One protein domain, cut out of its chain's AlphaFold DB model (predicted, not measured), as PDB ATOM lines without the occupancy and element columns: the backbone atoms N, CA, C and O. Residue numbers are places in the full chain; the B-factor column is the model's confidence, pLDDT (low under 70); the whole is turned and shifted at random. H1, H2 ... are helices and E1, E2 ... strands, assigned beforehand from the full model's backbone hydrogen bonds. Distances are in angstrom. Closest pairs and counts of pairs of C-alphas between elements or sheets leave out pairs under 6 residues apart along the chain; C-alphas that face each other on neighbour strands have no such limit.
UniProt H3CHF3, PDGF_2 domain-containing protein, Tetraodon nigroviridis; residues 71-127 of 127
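Overview. This is residues 71 to 127 of the 127 residues of the protein "PDGF_2 domain-containing protein" of Tetraodon nigroviridis (UniProt H3CHF3). With little regular structure, this is a long rod: a ribbon of two antiparallel strands, E1 and E2, with the short helix H1 and a long loop that reaches out to Asn 92 beyond one end, while the chain after E2, which has no named element, reaches out to Asn 110 beyond the other end and then folds back along the length of the rod to Gln 127. The printed part has 57 residues, with E1, H1 and E2 in chain order, and is mostly strand, though named elements hold only 20 residues. It is only just extended, close to loose, with a radius of gyration of the C-alphas of 15.5 A and spans of 48 by 19 by 16 A.

Along the chain. E1, residues 73 to 80, starts at C-alpha 73 (205.817, 197.642, 234.618) and measures 21.5 A. E2, residues 99 to 106, measures 18.8 A and ends at C-alpha 106 (206.348, 199.184, 240.103). H1 is residues 83 to 86, 5.6 A.

Arrangement. E1 and E2 are antiparallel at 150 degrees; N 77 and O 102 are 2.8 A apart, within hydrogen-bond range. E2 bends by 63 degrees at residue 103. H1 is too short for an O i to N i+4 pair; its one O i to N i+3 pair is within range. A tight link joins E1 to H1.

Size, cuts and confidence. The farthest C-alphas, Asn 92 and Asn 110, are 48.2 A apart. The link from H1 to E2 is long. The printed part has no cut, and no printed residue is under 70 in pLDDT.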
ATOM      1  N   ARG A  71     211.475 194.350 236.496       95.19
ATOM      2  CA  ARG A  71     211.321 195.428 235.502       95.19
ATOM      3  C   ARG A  71     210.213 196.413 235.895       95.19
ATOM      4  O   ARG A  71     209.196 195.987 236.458       95.19
ATOM      5  N   CYS A  72     210.408 197.689 235.550       97.06
ATOM      6  CA  CYS A  72     209.379 198.725 235.623       97.06
ATOM      7  C   CYS A  72     208.195 198.353 234.717       97.06
ATOM      8  O   CYS A  72     208.321 198.355 233.494       97.06
ATOM      9  N   LYS A  73     207.068 197.964 235.318       97.25
ATOM     10  CA  LYS A  73     205.817 197.642 234.618       97.25
ATOM     11  C   LYS A  73     204.621 197.827 235.546       97.25
ATOM     12  O   LYS A  73     204.782 197.941 236.761       97.25
ATOM     13  N   VAL A  74     203.427 197.823 234.967       98.25
ATOM     14  CA  VAL A  74     202.177 197.819 235.727       98.25
ATOM     15  C   VAL A  74     202.015 196.471 236.441       98.25
ATOM     16  O   VAL A  74     202.252 195.415 235.845       98.25
ATOM     17  N   ARG A  75     201.667 196.510 237.728       97.81
ATOM     18  CA  ARG A  75     201.321 195.349 238.555       97.81
ATOM     19  C   ARG A  75     200.093 195.665 239.400       97.81
ATOM     20  O   ARG A  75     199.835 196.829 239.707       97.81
ATOM     21  N   THR A  76     199.396 194.613 239.811       97.94
ATOM     22  CA  THR A  76     198.342 194.704 240.816       97.94
ATOM     23  C   THR A  76     198.953 194.985 242.186       97.94
ATOM     24  O   THR A  76     199.873 194.290 242.618       97.94
ATOM     25  N   GLU A  77     198.432 195.999 242.859       97.06
ATOM     26  CA  GLU A  77     198.720 196.344 244.246       97.06
ATOM     27  C   GLU A  77     197.397 196.376 245.015       97.06
ATOM     28  O   GLU A  77     196.371 196.781 244.470       97.06
ATOM     29  N   VAL A  78     197.414 195.951 246.275       97.31
ATOM     30  CA  VAL A  78     196.248 196.021 247.160       97.31
ATOM     31  C   VAL A  78     196.364 197.276 248.012       97.31
ATOM     32  O   VAL A  78     197.373 197.474 248.685       97.31
ATOM     33  N   VAL A  79     195.335 198.118 247.983       95.44
ATOM     34  CA  VAL A  79     195.286 199.372 248.742       95.44
ATOM     35  C   VAL A  79     194.135 199.323 249.727       95.44
ATOM     36  O   VAL A  79     193.020 198.945 249.367       95.44
ATOM     37  N   GLU A  80     194.414 199.726 250.960       94.69
ATOM     38  CA  GLU A  80     193.410 199.886 252.005       94.69
ATOM     39  C   GLU A  80     192.472 201.059 251.686       94.69
ATOM     40  O   GLU A  80     192.912 202.163 251.351       94.69
ATOM     41  N   VAL A  81     191.167 200.826 251.822       93.44
ATOM     42  CA  VAL A  81     190.140 201.867 251.790       93.44
ATOM     43  C   VAL A  81     189.972 202.383 253.212       93.44
ATOM     44  O   VAL A  81     189.378 201.730 254.068       93.44
ATOM     45  N   THR A  82     190.521 203.564 253.483       92.25
ATOM     46  CA  THR A  82     190.493 204.145 254.831       92.25
ATOM     47  C   THR A  82     189.221 204.958 255.061       92.25
ATOM     48  O   THR A  82     188.657 205.543 254.136       92.25
ATOM     49  N   ARG A  83     188.785 205.073 256.323       90.19
ATOM     50  CA  ARG A  83     187.621 205.898 256.713       90.19
ATOM     51  C   ARG A  83     187.736 207.341 256.221       90.19
ATOM     52  O   ARG A  83     186.757 207.900 255.745       90.19
ATOM     53  N   ALA A  84     188.946 207.898 256.269       90.06
ATOM     54  CA  ALA A  84     189.242 209.258 255.830       90.06
ATOM     55  C   ALA A  84     189.024 209.485 254.323       90.06
ATOM     56  O   ALA A  84     188.848 210.628 253.913       90.06
ATOM     57  N   MET A  85     189.016 208.426 253.502       89.12
ATOM     58  CA  MET A  85     188.700 208.528 252.072       89.12
ATOM     59  C   MET A  85     187.201 208.733 251.813       89.12
ATOM     60  O   MET A  85     186.853 209.221 250.742       89.12
ATOM     61  N   LEU A  86     186.332 208.372 252.768       88.31
ATOM     62  CA  LEU A  86     184.879 208.555 252.681       88.31
ATOM     63  C   LEU A  86     184.397 209.715 253.563       88.31
ATOM     64  O   LEU A  86     183.808 210.668 253.064       88.31
ATOM     65  N   ASP A  87     184.648 209.629 254.869       90.12
ATOM     66  CA  ASP A  87     184.278 210.641 255.857       90.12
ATOM     67  C   ASP A  87     185.205 210.537 257.080       90.12
ATOM     68  O   ASP A  87     185.194 209.552 257.822       90.12
ATOM     69  N   SER A  88     186.018 211.573 257.299       90.88
ATOM     70  CA  SER A  88     186.941 211.652 258.435       90.88
ATOM     71  C   SER A  88     186.276 212.052 259.758       90.88
ATOM     72  O   SER A  88     186.903 211.925 260.806       90.88
ATOM     73  N   SER A  89     185.049 212.576 259.726       92.62
ATOM     74  CA  SER A  89     184.338 213.110 260.897       92.62
ATOM     75  C   SER A  89     183.456 212.077 261.603       92.62
ATOM     76  O   SER A  89     183.130 212.238 262.780       92.62
ATOM     77  N   ASN A  90     183.088 211.003 260.904       85.25
ATOM     78  CA  ASN A  90     182.133 210.012 261.378       85.25
ATOM     79  C   ASN A  90     182.802 208.648 261.637       85.25
ATOM     80  O   ASN A  90     183.514 208.090 260.798       85.25
ATOM     81  N   ALA A  91     182.549 208.081 262.819       86.69
ATOM     82  CA  ALA A  91     183.043 206.766 263.232       86.69
ATOM     83  C   ALA A  91     181.987 205.635 263.122       86.69
ATOM     84  O   ALA A  91     182.315 204.459 263.259       86.69
ATOM     85  N   ASN A  92     180.730 205.966 262.822       90.06
ATOM     86  CA  ASN A  92     179.564 205.079 262.886       90.06
ATOM     87  C   ASN A  92     179.233 204.419 261.537       90.06
ATOM     88  O   ASN A  92     178.078 204.361 261.123       90.06
ATOM     89  N   PHE A  93     180.249 203.933 260.828       90.69
ATOM     90  CA  PHE A  93     180.071 203.160 259.595       90.69
ATOM     91  C   PHE A  93     181.166 202.108 259.460       90.69
ATOM     92  O   PHE A  93     182.242 202.254 260.046       90.69
ATOM     93  N   LEU A  94     180.896 201.070 258.671       89.06
ATOM     94  CA  LEU A  94     181.864 200.051 258.282       89.06
ATOM     95  C   LEU A  94     182.105 200.143 256.774       89.06
ATOM     96  O   LEU A  94     181.155 200.282 256.008       89.06
ATOM     97  N   LEU A  95     183.369 200.064 256.363       89.69
ATOM     98  CA  LEU A  95     183.750 200.006 254.954       89.69
ATOM     99  C   LEU A  95     183.813 198.552 254.499       89.69
ATOM    100  O   LEU A  95     184.451 197.719 255.145       89.69
ATOM    101  N   TRP A  96     183.162 198.256 253.378       91.06
ATOM    102  CA  TRP A  96     183.218 196.948 252.748       91.06
ATOM    103  C   TRP A  96     183.209 197.104 251.222       91.06
ATOM    104  O   TRP A  96     182.247 197.664 250.700       91.06
ATOM    105  N   PRO A  97     184.227 196.601 250.497       93.94
ATOM    106  CA  PRO A  97     185.411 195.894 250.994       93.94
ATOM    107  C   PRO A  97     186.439 196.835 251.665       93.94
ATOM    108  O   PRO A  97     186.521 198.009 251.308       93.94
ATOM    109  N   PRO A  98     187.264 196.340 252.609       92.81
ATOM    110  CA  PRO A  98     188.295 197.148 253.273       92.81
ATOM    111  C   PRO A  98     189.542 197.387 252.406       92.81
ATOM    112  O   PRO A  98     190.317 198.295 252.688       92.81
ATOM    113  N   CYS A  99     189.746 196.591 251.352       94.94
ATOM    114  CA  CYS A  99     190.877 196.714 250.437       94.94
ATOM    115  C   CYS A  99     190.418 196.522 248.992       94.94
ATOM    116  O   CYS A  99     189.505 195.739 248.727       94.94
ATOM    117  N   VAL A 100     191.092 197.189 248.058       95.62
ATOM    118  CA  VAL A 100     190.826 197.069 246.621       95.62
ATOM    119  C   VAL A 100     192.109 196.858 245.834       95.62
ATOM    120  O   VAL A 100     193.172 197.372 246.182       95.62
ATOM    121  N   GLU A 101     192.003 196.102 244.747       96.38
ATOM    122  CA  GLU A 101     193.086 195.930 243.790       96.38
ATOM    123  C   GLU A 101     193.168 197.133 242.849       96.38
ATOM    124  O   GLU A 101     192.193 197.520 242.202       96.38
ATOM    125  N   VAL A 102     194.359 197.708 242.730       96.81
ATOM    126  CA  VAL A 102     194.667 198.794 241.798       96.81
ATOM    127  C   VAL A 102     195.858 198.419 240.929       96.81
ATOM    128  O   VAL A 102     196.701 197.608 241.299       96.81
ATOM    129  N   GLN A 103     195.943 199.024 239.749       97.81
ATOM    130  CA  GLN A 103     197.066 198.834 238.838       97.81
ATOM    131  C   GLN A 103     198.064 199.979 239.019       97.81
ATOM    132  O   GLN A 103     197.736 201.131 238.729       97.81
ATOM    133  N   ARG A 104     199.281 199.680 239.494       97.81
ATOM    134  CA  ARG A 104     200.349 200.672 239.710       97.81
ATOM    135  C   ARG A 104     201.648 200.290 239.010       97.81
ATOM    136  O   ARG A 104     201.999 199.116 238.888       97.81
ATOM    137  N   CYS A 105     202.386 201.301 238.556       98.19
ATOM    138  CA  CYS A 105     203.748 201.123 238.064       98.19
ATOM    139  C   CYS A 105     204.675 200.773 239.229       98.19
ATOM    140  O   CYS A 105     204.713 201.471 240.236       98.19
ATOM    141  N   SER A 106     205.420 199.682 239.086       97.81
ATOM    142  CA  SER A 106     206.348 199.184 240.103       97.81
ATOM    143  C   SER A 106     207.566 198.530 239.459       97.81
ATOM    144  O   SER A 106     207.547 198.166 238.278       97.81
ATOM    145  N   GLY A 107     208.616 198.324 240.250       96.62
ATOM    146  CA  GLY A 107     209.881 197.740 239.812       96.62
ATOM    147  C   GLY A 107     210.990 198.778 239.655       96.62
ATOM    148  O   GLY A 107     210.842 199.939 240.028       96.62
ATOM    149  N   CYS A 108     212.111 198.336 239.100       95.44
ATOM    150  CA  CYS A 108     213.351 199.088 239.008       95.44
ATOM    151  C   CYS A 108     213.694 199.428 237.554       95.44
ATOM    152  O   CYS A 108     213.441 198.650 236.627       95.44
ATOM    153  N   CYS A 109     214.335 200.579 237.383       95.75
ATOM    154  CA  CYS A 109     215.063 200.947 236.173       95.75
ATOM    155  C   CYS A 109     216.516 200.440 236.251       95.75
ATOM    156  O   CYS A 109     216.926 199.848 237.250       95.75
ATOM    157  N   ASN A 110     217.307 200.660 235.197       94.44
ATOM    158  CA  ASN A 110     218.704 200.214 235.151       94.44
ATOM    159  C   ASN A 110     219.589 200.896 236.208       94.44
ATOM    160  O   ASN A 110     220.524 200.286 236.718       94.44
ATOM    161  N   THR A 111     219.298 202.156 236.532       92.31
ATOM    162  CA  THR A 111     220.069 202.971 237.474       92.31
ATOM    163  C   THR A 111     219.143 203.667 238.468       92.31
ATOM    164  O   THR A 111     217.970 203.916 238.187       92.31
ATOM    165  N   LYS A 112     219.690 204.039 239.631       91.00
ATOM    166  CA  LYS A 112     218.962 204.769 240.684       91.00
ATOM    167  C   LYS A 112     218.576 206.208 240.314       91.00
ATOM    168  O   LYS A 112     217.808 206.829 241.036       91.00
ATOM    169  N   SER A 113     219.158 206.760 239.247       90.44
ATOM    170  CA  SER A 113     218.833 208.101 238.746       90.44
ATOM    171  C   SER A 113     217.546 208.127 237.921       90.44
ATOM    172  O   SER A 113     217.026 209.205 237.647       90.44
ATOM    173  N   LEU A 114     217.026 206.960 237.530       94.50
ATOM    174  CA  LEU A 114     215.747 206.815 236.849       94.50
ATOM    175  C   LEU A 114     214.646 206.429 237.840       94.50
ATOM    176  O   LEU A 114     214.886 205.718 238.815       94.50
ATOM    177  N   GLN A 115     213.422 206.861 237.544       96.44
ATOM    178  CA  GLN A 115     212.230 206.529 238.318       96.44
ATOM    179  C   GLN A 115     211.200 205.824 237.433       96.44
ATOM    180  O   GLN A 115     210.993 206.198 236.278       96.44
ATOM    181  N   CYS A 116     210.548 204.798 237.985       97.44
ATOM    182  CA  CYS A 116     209.460 204.088 237.322       97.44
ATOM    183  C   CYS A 116     208.162 204.892 237.481       97.44
ATOM    184  O   CYS A 116     207.600 204.939 238.572       97.44
ATOM    185  N   VAL A 117     207.704 205.534 236.403       97.81
ATOM    186  CA  VAL A 117     206.550 206.448 236.416       97.81
ATOM    187  C   VAL A 117     205.443 205.981 235.460       97.81
ATOM    188  O   VAL A 117     205.747 205.359 234.438       97.81
ATOM    189  N   PRO A 118     204.158 206.248 235.764       97.62
ATOM    190  CA  PRO A 118     203.054 205.916 234.870       97.62
ATOM    191  C   PRO A 118     203.014 206.842 233.652       97.62
ATOM    192  O   PRO A 118     203.160 208.055 233.782       97.62
ATOM    193  N   LEU A 119     202.760 206.268 232.474       97.25
ATOM    194  CA  LEU A 119     202.537 207.030 231.235       97.25
ATOM    195  C   LEU A 119     201.064 207.404 231.032       97.25
ATOM    196  O   LEU A 119     200.759 208.402 230.389       97.25
ATOM    197  N   VAL A 120     200.149 206.597 231.575       97.00
ATOM    198  CA  VAL A 120     198.699 206.802 231.526       97.00
ATOM    199  C   VAL A 120     198.133 206.451 232.895       97.00
ATOM    200  O   VAL A 120     198.533 205.456 233.501       97.00
ATOM    201  N   THR A 121     197.198 207.259 233.382       97.19
ATOM    202  CA  THR A 121     196.470 207.016 234.628       97.19
ATOM    203  C   THR A 121     194.975 206.928 234.339       97.19
ATOM    204  O   THR A 121     194.460 207.565 233.423       97.19
ATOM    205  N   HIS A 122     194.270 206.100 235.107       95.50
ATOM    206  CA  HIS A 122     192.827 205.929 234.991       95.50
ATOM    207  C   HIS A 122     192.206 205.988 236.382       95.50
ATOM    208  O   HIS A 122     192.577 205.209 237.261       95.50
ATOM    209  N   MET A 123     191.242 206.886 236.579       94.19
ATOM    210  CA  MET A 123     190.506 207.001 237.836       94.19
ATOM    211  C   MET A 123     189.272 206.101 237.811       94.19
ATOM    212  O   MET A 123     188.566 206.022 236.808       94.19
ATOM    213  N   ARG A 124     189.024 205.390 238.910       90.00
ATOM    214  CA  ARG A 124     187.811 204.592 239.120       90.00
ATOM    215  C   ARG A 124     187.222 204.960 240.467       90.00
ATOM    216  O   ARG A 124     187.965 205.090 241.437       90.00
ATOM    217  N   TYR A 125     185.908 205.115 240.503       88.62
ATOM    218  CA  TYR A 125     185.165 205.340 241.734       88.62
ATOM    219  C   TYR A 125     184.744 203.991 242.315       88.62
ATOM    220  O   TYR A 125     184.328 203.102 241.570       88.62
ATOM    221  N   LEU A 126     184.896 203.840 243.627       83.00
ATOM    222  CA  LEU A 126     184.364 202.701 244.370       83.00
ATOM    223  C   LEU A 126     182.880 202.970 244.664       83.00
ATOM    224  O   LEU A 126     182.514 204.125 244.887       83.00
ATOM    225  N   GLN A 127     182.048 201.928 244.600       76.25
ATOM    226  CA  GLN A 127     180.625 201.981 244.961       76.25
ATOM    227  C   GLN A 127     180.420 201.548 246.407       76.25
ATOM    228  O   GLN A 127     181.177 200.653 246.846       76.25
TER     229      GLN A 127